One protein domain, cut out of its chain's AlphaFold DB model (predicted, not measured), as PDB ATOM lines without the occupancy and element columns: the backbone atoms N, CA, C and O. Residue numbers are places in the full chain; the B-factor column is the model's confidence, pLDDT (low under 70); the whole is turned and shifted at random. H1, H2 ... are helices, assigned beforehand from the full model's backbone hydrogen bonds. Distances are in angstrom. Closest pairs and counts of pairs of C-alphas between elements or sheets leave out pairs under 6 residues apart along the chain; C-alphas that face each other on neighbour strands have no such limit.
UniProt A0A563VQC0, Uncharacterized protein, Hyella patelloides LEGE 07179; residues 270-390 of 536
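AT A GLANCE: This is residues 270 to 390 of the 536 residues of an uncharacterized protein of Hyella patelloides LEGE 07179 (UniProt A0A563VQC0). A long rod of two staggered long helices, H3 and then H5, runs the same way along the axis, with short helices folded back on them: H1 and H2 beside H3, H4 between the end of H3 and the beginning of H5, and H6 on the far end of H5. The printed part has 121 residues with six named helices, H1 to H6 in chain order, and no named strand; the class is all helix. It is loose, with a radius of gyration of the C-alphas of 19.1 A and spans of 66 by 23 by 19 A.

HOW THE PARTS SIT: The hub is H3, residues 297 to 327. With residues 303 to 314 alone it touches H2, residues 282 to 290, in a hairpin at a shallow tilt of 30 degrees; the closest C-alphas, of Tyr 282 and Glu 314, are 4.9 A apart. H1, residues 270 to 278, forms a hairpin with H2, closest at the C-alphas of Ile 273 and Cys 285, 5.5 A. H1 and H3 only just touch, with 3 pairs of C-alphas within 8 A, the closest those of Lys 277 and Cys 310, 6.3 A. H4, residues 331 to 338, touches H3 in a hairpin, opposite ways at 5 degrees, a shallow tilt, with the C-alphas of Ala 322 and Ala 334 4.2 A apart. H4 also forms a hairpin with H5, residues 348 to 371, closest at the C-alphas of Ile 335 and Ile 355, 5.4 A. H3 and H5 are close but not clearly touching, the closest C-alphas, of Leu 319 and Ala 351, 7.0 A apart. H6, residues 375 to 383, forms a hairpin with H5, opposite ways at a shallow tilt of 3 degrees, with the C-alphas of Ala 366 and Ala 378 4.1 A apart. H1 and H6 are apart. Every O i to N i+4 pair is within hydrogen-bond range in H1, H2, H4, H5 and H6, and 24 of 27 in H3.

IN THESE COORDINATES: H1 begins at C-alpha 270, (56.562, 12.843, -23.607). H3 is 45.4 A from first to last C-alpha, and H5 34.7 A. H6 ends at C-alpha 383, (27.957, -4.465, 7.499).

THE WHOLE: The two C-alphas farthest apart, of His 296 and Gly 373, are 66.3 A apart. The printed part has no cut, and no link is long. Mean pLDDT of the printed part is 93.3, and no printed residue is under 70.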
ATOM      1  N   LEU A 270      56.028  13.794 -24.592       93.25
ATOM      2  CA  LEU A 270      56.562  12.843 -23.607       93.25
ATOM      3  C   LEU A 270      57.367  13.550 -22.499       93.25
ATOM      4  O   LEU A 270      57.194  13.248 -21.321       93.25
ATOM      5  N   LYS A 271      58.166  14.569 -22.851       94.38
ATOM      6  CA  LYS A 271      58.879  15.410 -21.870       94.38
ATOM      7  C   LYS A 271      57.957  16.309 -21.042       94.38
ATOM      8  O   LYS A 271      58.290  16.623 -19.904       94.38
ATOM      9  N   GLN A 272      56.806  16.723 -21.573       95.50
ATOM     10  CA  GLN A 272      55.795  17.454 -20.801       95.50
ATOM     11  C   GLN A 272      55.122  16.534 -19.772       95.50
ATOM     12  O   GLN A 272      55.007  16.915 -18.612       95.50
ATOM     13  N   ILE A 273      54.776  15.299 -20.152       95.75
ATOM     14  CA  ILE A 273      54.250  14.273 -19.233       95.75
ATOM     15  C   ILE A 273      55.279  13.960 -18.130       95.75
ATOM     16  O   ILE A 273      54.942  13.918 -16.947       95.75
ATOM     17  N   GLU A 274      56.561  13.840 -18.484       95.44
ATOM     18  CA  GLU A 274      57.650  13.674 -17.512       95.44
ATOM     19  C   GLU A 274      57.785  14.872 -16.550       95.44
ATOM     20  O   GLU A 274      57.998  14.678 -15.353       95.44
ATOM     21  N   GLN A 275      57.593  16.108 -17.021       96.94
ATOM     22  CA  GLN A 275      57.555  17.290 -16.148       96.94
ATOM     23  C   GLN A 275      56.344  17.284 -15.201       96.94
ATOM     24  O   GLN A 275      56.486  17.672 -14.042       96.94
ATOM     25  N   ILE A 276      55.181  16.805 -15.650       96.44
ATOM     26  CA  ILE A 276      53.973  16.654 -14.821       96.44
ATOM     27  C   ILE A 276      54.203  15.601 -13.715       96.44
ATOM     28  O   ILE A 276      53.879  15.856 -12.552       96.44
ATOM     29  N   LYS A 277      54.872  14.480 -14.036       96.19
ATOM     30  CA  LYS A 277      55.360  13.483 -13.057       96.19
ATOM     31  C   LYS A 277      56.306  14.098 -12.021       96.19
ATOM     32  O   LYS A 277      56.135  13.879 -10.824       96.19
ATOM     33  N   VAL A 278      57.304  14.869 -12.465       96.06
ATOM     34  CA  VAL A 278      58.287  15.527 -11.578       96.06
ATOM     35  C   VAL A 278      57.628  16.592 -10.693       96.06
ATOM     36  O   VAL A 278      58.031  16.768  -9.547       96.06
ATOM     37  N   ALA A 279      56.561  17.239 -11.169       96.12
ATOM     38  CA  ALA A 279      55.709  18.129 -10.378       96.12
ATOM     39  C   ALA A 279      54.753  17.393  -9.409       96.12
ATOM     40  O   ALA A 279      53.889  18.035  -8.814       96.12
ATOM     41  N   GLN A 280      54.887  16.067  -9.256       94.62
ATOM     42  CA  GLN A 280      54.063  15.185  -8.413       94.62
ATOM     43  C   GLN A 280      52.558  15.200  -8.732       94.62
ATOM     44  O   GLN A 280      51.743  14.756  -7.928       94.62
ATOM     45  N   LYS A 281      52.168  15.668  -9.922       96.38
ATOM     46  CA  LYS A 281      50.772  15.691 -10.370       96.38
ATOM     47  C   LYS A 281      50.391  14.367 -11.036       96.38
ATOM     48  O   LYS A 281      50.183  14.299 -12.248       96.38
ATOM     49  N   TYR A 282      50.356  13.289 -10.267       95.75
ATOM     50  CA  TYR A 282      50.318  11.950 -10.853       95.75
ATOM     51  C   TYR A 282      49.055  11.659 -11.675       95.75
ATOM     52  O   TYR A 282      49.181  11.101 -12.761       95.75
ATOM     53  N   SER A 283      47.879  12.133 -11.251       94.25
ATOM     54  CA  SER A 283      46.636  11.965 -12.021       94.25
ATOM     55  C   SER A 283      46.666  12.703 -13.376       94.25
ATOM     56  O   SER A 283      46.361  12.117 -14.413       94.25
ATOM     57  N   GLU A 284      47.171  13.948 -13.406       95.75
ATOM     58  CA  GLU A 284      47.392  14.713 -14.652       95.75
ATOM     59  C   GLU A 284      48.424  14.009 -15.558       95.75
ATOM     60  O   GLU A 284      48.277  13.997 -16.778       95.75
ATOM     61  N   CYS A 285      49.444  13.355 -14.986       96.94
ATOM     62  CA  CYS A 285      50.387  12.546 -15.764       96.94
ATOM     63  C   CYS A 285      49.712  11.310 -16.381       96.94
ATOM     64  O   CYS A 285      49.926  11.030 -17.560       96.94
ATOM     65  N   VAL A 286      48.902  10.576 -15.608       95.31
ATOM     66  CA  VAL A 286      48.200   9.373 -16.081       95.31
ATOM     67  C   VAL A 286      47.220   9.716 -17.206       95.31
ATOM     68  O   VAL A 286      47.222   9.027 -18.224       95.31
ATOM     69  N   GLU A 287      46.450  10.802 -17.081       95.31
ATOM     70  CA  GLU A 287      45.563  11.297 -18.144       95.31
ATOM     71  C   GLU A 287      46.349  11.637 -19.423       95.31
ATOM     72  O   GLU A 287      46.061  11.104 -20.498       95.31
ATOM     73  N   GLN A 288      47.385  12.479 -19.313       94.75
ATOM     74  CA  GLN A 288      48.166  12.926 -20.473       94.75
ATOM     75  C   GLN A 288      48.972  11.788 -21.128       94.75
ATOM     76  O   GLN A 288      49.211  11.822 -22.336       94.75
ATOM     77  N   ALA A 289      49.359  10.759 -20.366       93.81
ATOM     78  CA  ALA A 289      49.991   9.553 -20.895       93.81
ATOM     79  C   ALA A 289      49.003   8.642 -21.647       93.81
ATOM     80  O   ALA A 289      49.354   8.111 -22.697       93.81
ATOM     81  N   GLN A 290      47.764   8.491 -21.163       92.75
ATOM     82  CA  GLN A 290      46.744   7.662 -21.826       92.75
ATOM     83  C   GLN A 290      46.316   8.206 -23.199       92.75
ATOM     84  O   GLN A 290      45.989   7.423 -24.086       92.75
ATOM     85  N   ILE A 291      46.347   9.529 -23.398       91.75
ATOM     86  CA  ILE A 291      45.985  10.174 -24.676       91.75
ATOM     87  C   ILE A 291      47.170  10.349 -25.648       91.75
ATOM     88  O   ILE A 291      47.040  11.025 -26.674       91.75
ATOM     89  N   PHE A 292      48.343   9.783 -25.345       90.56
ATOM     90  CA  PHE A 292      49.548   9.971 -26.155       90.56
ATOM     91  C   PHE A 292      49.437   9.292 -27.541       90.56
ATOM     92  O   PHE A 292      49.160   8.092 -27.612       90.56
ATOM     93  N   PRO A 293      49.720   9.992 -28.662       84.31
ATOM     94  CA  PRO A 293      49.610   9.403 -29.999       84.31
ATOM     95  C   PRO A 293      50.618   8.269 -30.234       84.31
ATOM     96  O   PRO A 293      51.811   8.514 -30.428       84.31
ATOM     97  N   SER A 294      50.126   7.030 -30.302       75.06
ATOM     98  CA  SER A 294      50.900   5.774 -30.374       75.06
ATOM     99  C   SER A 294      51.662   5.535 -31.694       75.06
ATOM    100  O   SER A 294      52.083   4.415 -31.985       75.06
ATOM    101  N   ASN A 295      51.844   6.583 -32.503       78.62
ATOM    102  CA  ASN A 295      52.332   6.564 -33.887       78.62
ATOM    103  C   ASN A 295      53.817   6.175 -34.037       78.62
ATOM    104  O   ASN A 295      54.295   6.035 -35.161       78.62
ATOM    105  N   HIS A 296      54.559   6.051 -32.931       83.25
ATOM    106  CA  HIS A 296      56.016   5.891 -32.915       83.25
ATOM    107  C   HIS A 296      56.418   4.795 -31.921       83.25
ATOM    108  O   HIS A 296      56.564   5.061 -30.729       83.25
ATOM    109  N   SER A 297      56.619   3.564 -32.409       82.88
ATOM    110  CA  SER A 297      56.863   2.376 -31.568       82.88
ATOM    111  C   SER A 297      57.986   2.557 -30.536       82.88
ATOM    112  O   SER A 297      57.860   2.079 -29.413       82.88
ATOM    113  N   ASP A 298      59.055   3.274 -30.891       82.12
ATOM    114  CA  ASP A 298      60.222   3.497 -30.022       82.12
ATOM    115  C   ASP A 298      59.934   4.468 -28.857       82.12
ATOM    116  O   ASP A 298      60.660   4.495 -27.859       82.12
ATOM    117  N   LEU A 299      58.881   5.286 -28.981       87.00
ATOM    118  CA  LEU A 299      58.384   6.160 -27.914       87.00
ATOM    119  C   LEU A 299      57.350   5.438 -27.043       87.00
ATOM    120  O   LEU A 299      57.294   5.708 -25.847       87.00
ATOM    121  N   ASN A 300      56.595   4.483 -27.598       85.81
ATOM    122  CA  ASN A 300      55.601   3.711 -26.843       85.81
ATOM    123  C   ASN A 300      56.258   2.954 -25.667       85.81
ATOM    124  O   ASN A 300      55.752   3.009 -24.555       85.81
ATOM    125  N   THR A 301      57.441   2.348 -25.842       87.88
ATOM    126  CA  THR A 301      58.165   1.696 -24.727       87.88
ATOM    127  C   THR A 301      58.562   2.669 -23.607       87.88
ATOM    128  O   THR A 301      58.576   2.293 -22.438       87.88
ATOM    129  N   GLN A 302      58.872   3.927 -23.940       90.56
ATOM    130  CA  GLN A 302      59.171   4.966 -22.945       90.56
ATOM    131  C   GLN A 302      57.892   5.448 -22.248       90.56
ATOM    132  O   GLN A 302      57.905   5.694 -21.043       90.56
ATOM    133  N   LEU A 303      56.788   5.539 -22.996       93.25
ATOM    134  CA  LEU A 303      55.465   5.879 -22.484       93.25
ATOM    135  C   LEU A 303      54.955   4.839 -21.478       93.25
ATOM    136  O   LEU A 303      54.484   5.241 -20.424       93.25
ATOM    137  N   GLU A 304      55.074   3.537 -21.758       91.69
ATOM    138  CA  GLU A 304      54.605   2.481 -20.844       91.69
ATOM    139  C   GLU A 304      55.318   2.540 -19.483       91.69
ATOM    140  O   GLU A 304      54.671   2.518 -18.435       91.69
ATOM    141  N   THR A 305      56.645   2.713 -19.476       92.44
ATOM    142  CA  THR A 305      57.413   2.917 -18.234       92.44
ATOM    143  C   THR A 305      56.963   4.186 -17.503       92.44
ATOM    144  O   THR A 305      56.739   4.159 -16.294       92.44
ATOM    145  N   LEU A 306      56.771   5.293 -18.231       94.50
ATOM    146  CA  LEU A 306      56.338   6.574 -17.666       94.50
ATOM    147  C   LEU A 306      54.910   6.515 -17.086       94.50
ATOM    148  O   LEU A 306      54.654   7.070 -16.018       94.50
ATOM    149  N   LEU A 307      53.999   5.809 -17.758       94.38
ATOM    150  CA  LEU A 307      52.624   5.562 -17.327       94.38
ATOM    151  C   LEU A 307      52.589   4.687 -16.069       94.38
ATOM    152  O   LEU A 307      51.846   4.999 -15.139       94.38
ATOM    153  N   LEU A 308      53.409   3.634 -16.006       92.88
ATOM    154  CA  LEU A 308      53.532   2.780 -14.824       92.88
ATOM    155  C   LEU A 308      54.066   3.564 -13.614       92.88
ATOM    156  O   LEU A 308      53.490   3.473 -12.529       92.88
ATOM    157  N   GLU A 309      55.111   4.378 -13.793       94.00
ATOM    158  CA  GLU A 309      55.626   5.263 -12.738       94.00
ATOM    159  C   GLU A 309      54.565   6.263 -12.251       94.00
ATOM    160  O   GLU A 309      54.423   6.476 -11.044       94.00
ATOM    161  N   CYS A 310      53.784   6.853 -13.161       95.44
ATOM    162  CA  CYS A 310      52.734   7.794 -12.780       95.44
ATOM    163  C   CYS A 310      51.551   7.126 -12.067       95.44
ATOM    164  O   CYS A 310      51.091   7.664 -11.064       95.44
ATOM    165  N   ARG A 311      51.122   5.924 -12.481       95.00
ATOM    166  CA  ARG A 311      50.111   5.140 -11.742       95.00
ATOM    167  C   ARG A 311      50.590   4.767 -10.335       95.00
ATOM    168  O   ARG A 311      49.820   4.852  -9.382       95.00
ATOM    169  N   GLN A 312      51.868   4.408 -10.174       94.31
ATOM    170  CA  GLN A 312      52.443   4.124  -8.852       94.31
ATOM    171  C   GLN A 312      52.472   5.367  -7.950       94.31
ATOM    172  O   GLN A 312      52.159   5.265  -6.764       94.31
ATOM    173  N   GLY A 313      52.799   6.540  -8.504       94.25
ATOM    174  CA  GLY A 313      52.719   7.810  -7.780       94.25
ATOM    175  C   GLY A 313      51.287   8.184  -7.383       94.25
ATOM    176  O   GLY A 313      51.054   8.577  -6.241       94.25
ATOM    177  N   GLU A 314      50.316   7.984  -8.278       94.44
ATOM    178  CA  GLU A 314      48.891   8.226  -8.018       94.44
ATOM    179  C   GLU A 314      48.362   7.316  -6.899       94.44
ATOM    180  O   GLU A 314      47.754   7.800  -5.946       94.44
ATOM    181  N   ALA A 315      48.679   6.017  -6.937       95.69
ATOM    182  CA  ALA A 315      48.331   5.077  -5.871       95.69
ATOM    183  C   ALA A 315      48.961   5.459  -4.513       95.69
ATOM    184  O   ALA A 315      48.326   5.319  -3.465       95.69
ATOM    185  N   GLN A 316      50.190   5.987  -4.510       94.50
ATOM    186  CA  GLN A 316      50.844   6.467  -3.289       94.50
ATOM    187  C   GLN A 316      50.201   7.759  -2.749       94.50
ATOM    188  O   GLN A 316      50.101   7.945  -1.528       94.50
ATOM    189  N   GLU A 317      49.724   8.641  -3.630       93.81
ATOM    190  CA  GLU A 317      48.942   9.814  -3.240       93.81
ATOM    191  C   GLU A 317      47.588   9.396  -2.646       93.81
ATOM    192  O   GLU A 317      47.247   9.831  -1.543       93.81
ATOM    193  N   GLN A 318      46.870   8.472  -3.296       95.12
ATOM    194  CA  GLN A 318      45.618   7.890  -2.796       95.12
ATOM    195  C   GLN A 318      45.796   7.269  -1.402       95.12
ATOM    196  O   GLN A 318      45.011   7.574  -0.502       95.12
ATOM    197  N   LEU A 319      46.863   6.490  -1.162       96.50
ATOM    198  CA  LEU A 319      47.184   5.982   0.182       96.50
ATOM    199  C   LEU A 319      47.414   7.102   1.201       96.50
ATOM    200  O   LEU A 319      47.008   6.978   2.357       96.50
ATOM    201  N   THR A 320      48.066   8.191   0.800       95.81
ATOM    202  CA  THR A 320      48.341   9.337   1.679       95.81
ATOM    203  C   THR A 320      47.046  10.071   2.049       95.81
ATOM    204  O   THR A 320      46.818  10.385   3.219       95.81
ATOM    205  N   GLN A 321      46.152  10.272   1.078       96.50
ATOM    206  CA  GLN A 321      44.820  10.836   1.303       96.50
ATOM    207  C   GLN A 321      43.943   9.907   2.169       96.50
ATOM    208  O   GLN A 321      43.291  10.373   3.104       96.50
ATOM    209  N   ALA A 322      43.979   8.590   1.935       97.62
ATOM    210  CA  ALA A 322      43.231   7.599   2.708       97.62
ATOM    211  C   ALA A 322      43.698   7.505   4.170       97.62
ATOM    212  O   ALA A 322      42.871   7.493   5.083       97.62
ATOM    213  N   LYS A 323      45.013   7.526   4.428       98.00
ATOM    214  CA  LYS A 323      45.575   7.588   5.792       98.00
ATOM    215  C   LYS A 323      45.053   8.815   6.554       98.00
ATOM    216  O   LYS A 323      44.563   8.673   7.671       98.00
ATOM    217  N   LYS A 324      45.028   9.984   5.907       98.12
ATOM    218  CA  LYS A 324      44.471  11.233   6.458       98.12
ATOM    219  C   LYS A 324      42.954  11.173   6.709       98.12
ATOM    220  O   LYS A 324      42.464  11.800   7.647       98.12
ATOM    221  N   LEU A 325      42.194  10.425   5.906       97.56
ATOM    222  CA  LEU A 325      40.775  10.147   6.179       97.56
ATOM    223  C   LEU A 325      40.614   9.239   7.410       97.56
ATOM    224  O   LEU A 325      39.800   9.534   8.285       97.56
ATOM    225  N   ALA A 326      41.437   8.196   7.542       97.00
ATOM    226  CA  ALA A 326      41.424   7.310   8.706       97.00
ATOM    227  C   ALA A 326      41.822   8.028  10.014       97.00
ATOM    228  O   ALA A 326      41.245   7.738  11.062       97.00
ATOM    229  N   GLU A 327      42.746   8.994   9.960       95.75
ATOM    230  CA  GLU A 327      43.078   9.900  11.076       95.75
ATOM    231  C   GLU A 327      41.891  10.784  11.492       95.75
ATOM    232  O   GLU A 327      41.697  11.042  12.677       95.75
ATOM    233  N   GLN A 328      41.044  11.193  10.541       96.31
ATOM    234  CA  GLN A 328      39.777  11.900  10.793       96.31
ATOM    235  C   GLN A 328      38.640  10.963  11.250       96.31
ATOM    236  O   GLN A 328      37.473  11.352  11.216       96.31
ATOM    237  N   SER A 329      38.950   9.718  11.631       92.94
ATOM    238  CA  SER A 329      37.996   8.637  11.937       92.94
ATOM    239  C   SER A 329      37.062   8.236  10.782       92.94
ATOM    240  O   SER A 329      36.161   7.417  10.973       92.94
ATOM    241  N   LYS A 330      37.292   8.730   9.558       94.88
ATOM    242  CA  LYS A 330      36.530   8.392   8.344       94.88
ATOM    243  C   LYS A 330      37.037   7.088   7.732       94.88
ATOM    244  O   LYS A 330      37.530   7.042   6.608       94.88
ATOM    245  N   LEU A 331      36.947   6.012   8.511       94.75
ATOM    246  CA  LEU A 331      37.480   4.697   8.141       94.75
ATOM    247  C   LEU A 331      36.804   4.123   6.884       94.75
ATOM    248  O   LEU A 331      37.463   3.445   6.105       94.75
ATOM    249  N   GLN A 332      35.520   4.421   6.657       90.81
ATOM    250  CA  GLN A 332      34.791   3.995   5.455       90.81
ATOM    251  C   GLN A 332      35.332   4.694   4.198       90.81
ATOM    252  O   GLN A 332      35.751   4.006   3.269       90.81
ATOM    253  N   ASP A 333      35.422   6.030   4.201       92.31
ATOM    254  CA  ASP A 333      36.004   6.823   3.105       92.31
ATOM    255  C   ASP A 333      37.452   6.395   2.805       92.31
ATOM    256  O   ASP A 333      37.843   6.251   1.646       92.31
ATOM    257  N   ALA A 334      38.242   6.145   3.857       96.25
ATOM    258  CA  ALA A 334      39.623   5.683   3.752       96.25
ATOM    259  C   ALA A 334      39.726   4.310   3.065       96.25
ATOM    260  O   ALA A 334      40.516   4.149   2.138       96.25
ATOM    261  N   ILE A 335      38.913   3.330   3.480       94.06
ATOM    262  CA  ILE A 335      38.861   2.016   2.821       94.06
ATOM    263  C   ILE A 335      38.395   2.172   1.367       94.06
ATOM    264  O   ILE A 335      39.028   1.608   0.481       94.06
ATOM    265  N   ALA A 336      37.334   2.943   1.112       92.00
ATOM    266  CA  ALA A 336      36.758   3.112  -0.223       92.00
ATOM    267  C   ALA A 336      37.768   3.693  -1.229       92.00
ATOM    268  O   ALA A 336      37.886   3.180  -2.344       92.00
ATOM    269  N   LEU A 337      38.545   4.705  -0.826       93.94
ATOM    270  CA  LEU A 337      39.633   5.248  -1.642       93.94
ATOM    271  C   LEU A 337      40.743   4.206  -1.862       93.94
ATOM    272  O   LEU A 337      41.157   3.969  -2.992       93.94
ATOM    273  N   THR A 338      41.167   3.510  -0.805       95.25
ATOM    274  CA  THR A 338      42.222   2.485  -0.885       95.25
ATOM    275  C   THR A 338      41.820   1.259  -1.720       95.25
ATOM    276  O   THR A 338      42.685   0.630  -2.325       95.25
ATOM    277  N   THR A 339      40.526   0.933  -1.837       92.50
ATOM    278  CA  THR A 339      40.044  -0.150  -2.719       92.50
ATOM    279  C   THR A 339      40.142   0.150  -4.218       92.50
ATOM    280  O   THR A 339      39.917  -0.755  -5.017       92.50
ATOM    281  N   GLN A 340      40.496   1.378  -4.616       91.31
ATOM    282  CA  GLN A 340      40.721   1.749  -6.021       91.31
ATOM    283  C   GLN A 340      42.132   1.375  -6.514       91.31
ATOM    284  O   GLN A 340      42.383   1.361  -7.719       91.31
ATOM    285  N   ILE A 341      43.049   1.040  -5.601       92.94
ATOM    286  CA  ILE A 341      44.432   0.675  -5.923       92.94
ATOM    287  C   ILE A 341      44.464  -0.739  -6.520       92.94
ATOM    288  O   ILE A 341      44.076  -1.713  -5.874       92.94
ATOM    289  N   SER A 342      44.951  -0.841  -7.757       90.62
ATOM    290  CA  SER A 342      45.002  -2.084  -8.535       90.62
ATOM    291  C   SER A 342      46.167  -3.008  -8.135       90.62
ATOM    292  O   SER A 342      47.155  -2.574  -7.546       90.62
ATOM    293  N   GLN A 343      46.049  -4.301  -8.462       89.12
ATOM    294  CA  GLN A 343      46.972  -5.377  -8.056       89.12
ATOM    295  C   GLN A 343      48.378  -5.283  -8.670       89.12
ATOM    296  O   GLN A 343      49.328  -5.816  -8.103       89.12
ATOM    297  N   ASP A 344      48.513  -4.601  -9.805       85.12
ATOM    298  CA  ASP A 344      49.774  -4.301 -10.489       85.12
ATOM    299  C   ASP A 344      50.566  -3.151  -9.835       85.12
ATOM    300  O   ASP A 344      51.719  -2.905 -10.190       85.12
ATOM    301  N   MET A 345      49.981  -2.451  -8.854       91.50
ATOM    302  CA  MET A 345      50.655  -1.377  -8.126       91.50
ATOM    303  C   MET A 345      51.493  -1.917  -6.962       91.50
ATOM    304  O   MET A 345      50.986  -2.621  -6.090       91.50
ATOM    305  N   ASN A 346      52.742  -1.453  -6.844       90.19
ATOM    306  CA  ASN A 346      53.609  -1.712  -5.681       90.19
ATOM    307  C   ASN A 346      52.933  -1.366  -4.332       90.19
ATOM    308  O   ASN A 346      53.168  -2.027  -3.320       90.19
ATOM    309  N   ALA A 347      52.048  -0.364  -4.331       92.94
ATOM    310  CA  ALA A 347      51.256   0.068  -3.180       92.94
ATOM    311  C   ALA A 347      50.182  -0.946  -2.718       92.94
ATOM    312  O   ALA A 347      49.706  -0.850  -1.586       92.94
ATOM    313  N   TYR A 348      49.795  -1.928  -3.546       92.81
ATOM    314  CA  TYR A 348      48.660  -2.824  -3.280       92.81
ATOM    315  C   TYR A 348      48.805  -3.639  -1.985       92.81
ATOM    316  O   TYR A 348      47.836  -3.821  -1.250       92.81
ATOM    317  N   SER A 349      50.016  -4.096  -1.660       92.62
ATOM    318  CA  SER A 349      50.265  -4.860  -0.428       92.62
ATOM    319  C   SER A 349      50.025  -4.014   0.834       92.62
ATOM    320  O   SER A 349      49.402  -4.474   1.792       92.62
ATOM    321  N   GLU A 350      50.439  -2.739   0.816       94.50
ATOM    322  CA  GLU A 350      50.137  -1.802   1.905       94.50
ATOM    323  C   GLU A 350      48.639  -1.459   1.935       94.50
ATOM    324  O   GLU A 350      48.032  -1.462   3.007       94.50
ATOM    325  N   ALA A 351      48.026  -1.245   0.767       95.25
ATOM    326  CA  ALA A 351      46.596  -0.985   0.620       95.25
ATOM    327  C   ALA A 351      45.741  -2.079   1.283       95.25
ATOM    328  O   ALA A 351      44.908  -1.777   2.136       95.25
ATOM    329  N   GLN A 352      45.993  -3.356   0.974       93.50
ATOM    330  CA  GLN A 352      45.256  -4.480   1.565       93.50
ATOM    331  C   GLN A 352      45.466  -4.606   3.079       93.50
ATOM    332  O   GLN A 352      44.517  -4.909   3.809       93.50
ATOM    333  N   LYS A 353      46.675  -4.318   3.580       93.88
ATOM    334  CA  LYS A 353      46.924  -4.278   5.026       93.88
ATOM    335  C   LYS A 353      46.113  -3.167   5.703       93.88
ATOM    336  O   LYS A 353      45.448  -3.428   6.701       93.88
ATOM    337  N   LEU A 354      46.125  -1.954   5.150       96.12
ATOM    338  CA  LEU A 354      45.379  -0.814   5.693       96.12
ATOM    339  C   LEU A 354      43.864  -1.057   5.659       96.12
ATOM    340  O   LEU A 354      43.182  -0.761   6.637       96.12
ATOM    341  N   ILE A 355      43.347  -1.677   4.590       95.19
ATOM    342  CA  ILE A 355      41.948  -2.120   4.511       95.19
ATOM    343  C   ILE A 355      41.615  -3.055   5.681       95.19
ATOM    344  O   ILE A 355      40.599  -2.844   6.343       95.19
ATOM    345  N   ALA A 356      42.459  -4.049   5.982       92.81
ATOM    346  CA  ALA A 356      42.248  -4.959   7.109       92.81
ATOM    347  C   ALA A 356      42.339  -4.243   8.474       92.81
ATOM    348  O   ALA A 356      41.422  -4.368   9.287       92.81
ATOM    349  N   ASP A 357      43.382  -3.434   8.698       94.25
ATOM    350  CA  ASP A 357      43.601  -2.678   9.941       94.25
ATOM    351  C   ASP A 357      42.441  -1.699  10.235       94.25
ATOM    352  O   ASP A 357      42.037  -1.519  11.387       94.25
ATOM    353  N   TRP A 358      41.866  -1.065   9.206       96.88
ATOM    354  CA  TRP A 358      40.702  -0.181   9.342       96.88
ATOM    355  C   TRP A 358      39.379  -0.950   9.452       96.88
ATOM    356  O   TRP A 358      38.495  -0.526  10.196       96.88
ATOM    357  N   SER A 359      39.253  -2.104   8.791       96.44
ATOM    358  CA  SER A 359      38.081  -2.984   8.912       96.44
ATOM    359  C   SER A 359      37.925  -3.543  10.326       96.44
ATOM    360  O   SER A 359      36.818  -3.542  10.863       96.44
ATOM    361  N   GLU A 360      39.023  -3.970  10.960       95.56
ATOM    362  CA  GLU A 360      38.999  -4.412  12.359       95.56
ATOM    363  C   GLU A 360      38.598  -3.246  13.278       95.56
ATOM    364  O   GLU A 360      37.735  -3.426  14.128       95.56
ATOM    365  N   LYS A 361      39.095  -2.015  13.058       95.69
ATOM    366  CA  LYS A 361      38.644  -0.832  13.823       95.69
ATOM    367  C   LYS A 361      37.136  -0.572  13.695       95.69
ATOM    368  O   LYS A 361      36.491  -0.311  14.708       95.69
ATOM    369  N   ILE A 362      36.561  -0.676  12.493       96.25
ATOM    370  CA  ILE A 362      35.101  -0.567  12.295       96.25
ATOM    371  C   ILE A 362      34.372  -1.688  13.057       96.25
ATOM    372  O   ILE A 362      33.387  -1.424  13.748       96.25
ATOM    373  N   PHE A 363      34.880  -2.923  13.004       96.31
ATOM    374  CA  PHE A 363      34.307  -4.049  13.742       96.31
ATOM    375  C   PHE A 363      34.402  -3.893  15.271       96.31
ATOM    376  O   PHE A 363      33.478  -4.290  15.977       96.31
ATOM    377  N   GLN A 364      35.452  -3.262  15.803       96.06
ATOM    378  CA  GLN A 364      35.548  -2.931  17.230       96.06
ATOM    379  C   GLN A 364      34.510  -1.866  17.638       96.06
ATOM    380  O   GLN A 364      33.869  -2.002  18.679       96.06
ATOM    381  N   ILE A 365      34.253  -0.854  16.797       95.31
ATOM    382  CA  ILE A 365      33.177   0.131  17.036       95.31
ATOM    383  C   ILE A 365      31.800  -0.558  17.032       95.31
ATOM    384  O   ILE A 365      30.992  -0.319  17.931       95.31
ATOM    385  N   ALA A 366      31.550  -1.456  16.073       97.06
ATOM    386  CA  ALA A 366      30.339  -2.277  16.051       97.06
ATOM    387  C   ALA A 366      30.213  -3.164  17.304       97.06
ATOM    388  O   ALA A 366      29.160  -3.193  17.937       97.06
ATOM    389  N   SER A 367      31.301  -3.828  17.702       96.19
ATOM    390  CA  SER A 367      31.353  -4.671  18.901       96.19
ATOM    391  C   SER A 367      30.993  -3.871  20.153       96.19
ATOM    392  O   SER A 367      30.196  -4.333  20.964       96.19
ATOM    393  N   ASN A 368      31.490  -2.641  20.293       95.62
ATOM    394  CA  ASN A 368      31.099  -1.763  21.397       95.62
ATOM    395  C   ASN A 368      29.592  -1.454  21.373       95.62
ATOM    396  O   ASN A 368      28.941  -1.558  22.410       95.62
ATOM    397  N   LYS A 369      28.994  -1.193  20.199       95.88
ATOM    398  CA  LYS A 369      27.534  -1.003  20.084       95.88
ATOM    399  C   LYS A 369      26.716  -2.242  20.455       95.88
ATOM    400  O   LYS A 369      25.648  -2.088  21.045       95.88
ATOM    401  N   TYR A 370      27.219  -3.452  20.214       95.75
ATOM    402  CA  TYR A 370      26.573  -4.684  20.681       95.75
ATOM    403  C   TYR A 370      26.573  -4.791  22.220       95.75
ATOM    404  O   TYR A 370      25.541  -5.098  22.820       95.75
ATOM    405  N   HIS A 371      27.687  -4.447  22.876       92.81
ATOM    406  CA  HIS A 371      27.786  -4.427  24.345       92.81
ATOM    407  C   HIS A 371      27.051  -3.238  24.999       92.81
ATOM    408  O   HIS A 371      26.666  -3.320  26.165       92.81
ATOM    409  N   GLU A 372      26.796  -2.151  24.260       93.62
ATOM    410  CA  GLU A 372      25.879  -1.071  24.662       93.62
ATOM    411  C   GLU A 372      24.386  -1.454  24.530       93.62
ATOM    412  O   GLU A 372      23.520  -0.686  24.955       93.62
ATOM    413  N   GLY A 373      24.061  -2.610  23.937       93.12
ATOM    414  CA  GLY A 373      22.685  -3.050  23.680       93.12
ATOM    415  C   GLY A 373      22.048  -2.493  22.398       93.12
ATOM    416  O   GLY A 373      20.833  -2.569  22.226       93.12
ATOM    417  N   GLN A 374      22.841  -1.926  21.486       95.12
ATOM    418  CA  GLN A 374      22.391  -1.342  20.216       95.12
ATOM    419  C   GLN A 374      22.679  -2.297  19.044       95.12
ATOM    420  O   GLN A 374      23.443  -1.966  18.136       95.12
ATOM    421  N   LEU A 375      22.068  -3.490  19.062       95.06
ATOM    422  CA  LEU A 375      22.304  -4.557  18.075       95.06
ATOM    423  C   LEU A 375      22.206  -4.068  16.618       95.06
ATOM    424  O   LEU A 375      23.119  -4.303  15.832       95.06
ATOM    425  N   GLU A 376      21.146  -3.348  16.248       95.06
ATOM    426  CA  GLU A 376      20.972  -2.897  14.858       95.06
ATOM    427  C   GLU A 376      22.004  -1.833  14.438       95.06
ATOM    428  O   GLU A 376      22.456  -1.833  13.295       95.06
ATOM    429  N   ALA A 377      22.472  -0.988  15.366       95.62
ATOM    430  CA  ALA A 377      23.576  -0.065  15.090       95.62
ATOM    431  C   ALA A 377      24.910  -0.817  14.934       95.62
ATOM    432  O   ALA A 377      25.684  -0.515  14.027       95.62
ATOM    433  N   ALA A 378      25.158  -1.836  15.767       96.88
ATOM    434  CA  ALA A 378      26.313  -2.722  15.634       96.88
ATOM    435  C   ALA A 378      26.326  -3.421  14.266       96.88
ATOM    436  O   ALA A 378      27.327  -3.370  13.552       96.88
ATOM    437  N   LYS A 379      25.190  -4.002  13.862       97.19
ATOM    438  CA  LYS A 379      25.009  -4.665  12.564       97.19
ATOM    439  C   LYS A 379      25.183  -3.700  11.397       97.19
ATOM    440  O   LYS A 379      25.870  -4.048  10.443       97.19
ATOM    441  N   ALA A 380      24.638  -2.485  11.470       95.06
ATOM    442  CA  ALA A 380      24.826  -1.466  10.436       95.06
ATOM    443  C   ALA A 380      26.308  -1.072  10.272       95.06
ATOM    444  O   ALA A 380      26.829  -1.079   9.156       95.06
ATOM    445  N   ILE A 381      27.011  -0.803  11.380       94.19
ATOM    446  CA  ILE A 381      28.437  -0.436  11.371       94.19
ATOM    447  C   ILE A 381      29.302  -1.596  10.851       94.19
ATOM    448  O   ILE A 381      30.168  -1.384  10.004       94.19
ATOM    449  N   ALA A 382      29.050  -2.829  11.302       95.69
ATOM    450  CA  ALA A 382      29.786  -4.016  10.866       95.69
ATOM    451  C   ALA A 382      29.528  -4.369   9.387       95.69
ATOM    452  O   ALA A 382      30.455  -4.738   8.663       95.69
ATOM    453  N   ASN A 383      28.290  -4.215   8.903       94.19
ATOM    454  CA  ASN A 383      27.957  -4.465   7.499       94.19
ATOM    455  C   ASN A 383      28.590  -3.453   6.539       94.19
ATOM    456  O   ASN A 383      28.904  -3.830   5.411       94.19
ATOM    457  N   ALA A 384      28.852  -2.223   6.993       90.44
ATOM    458  CA  ALA A 384      29.538  -1.195   6.212       90.44
ATOM    459  C   ALA A 384      31.036  -1.478   5.958       90.44
ATOM    460  O   ALA A 384      31.673  -0.740   5.209       90.44
ATOM    461  N   VAL A 385      31.615  -2.544   6.533       91.56
ATOM    462  CA  VAL A 385      32.930  -3.053   6.107       91.56
ATOM    463  C   VAL A 385      32.814  -3.654   4.692       91.56
ATOM    464  O   VAL A 385      32.000  -4.566   4.504       91.56
ATOM    465  N   PRO A 386      33.603  -3.198   3.697       86.81
ATOM    466  CA  PRO A 386      33.508  -3.685   2.319       86.81
ATOM    467  C   PRO A 386      33.872  -5.162   2.129       86.81
ATOM    468  O   PRO A 386      34.671  -5.736   2.868       86.81
ATOM    469  N   THR A 387      33.314  -5.768   1.079       85.81
ATOM    470  CA  THR A 387      33.511  -7.182   0.707       85.81
ATOM    471  C   THR A 387      34.920  -7.516   0.219       85.81
ATOM    472  O   THR A 387      35.313  -8.678   0.248       85.81
ATOM    473  N   THR A 388      35.700  -6.510  -0.177       82.06
ATOM    474  CA  THR A 388      37.133  -6.625  -0.492       82.06
ATOM    475  C   THR A 388      38.002  -6.880   0.742       82.06
ATOM    476  O   THR A 388      39.133  -7.336   0.605       82.06
ATOM    477  N   SER A 389      37.498  -6.606   1.950       88.12
ATOM    478  CA  SER A 389      38.237  -6.836   3.189       88.12
ATOM    479  C   SER A 389      38.345  -8.325   3.510       88.12
ATOM    480  O   SER A 389      37.336  -9.021   3.642       88.12
ATOM    481  N   SER A 390      39.567  -8.804   3.754       88.75
ATOM    482  CA  SER A 390      39.839 -10.184   4.189       88.75
ATOM    483  C   SER A 390      39.126 -10.572   5.494       88.75
ATOM    484  O   SER A 390      38.911 -11.755   5.756       88.75
TER     485      SER A 390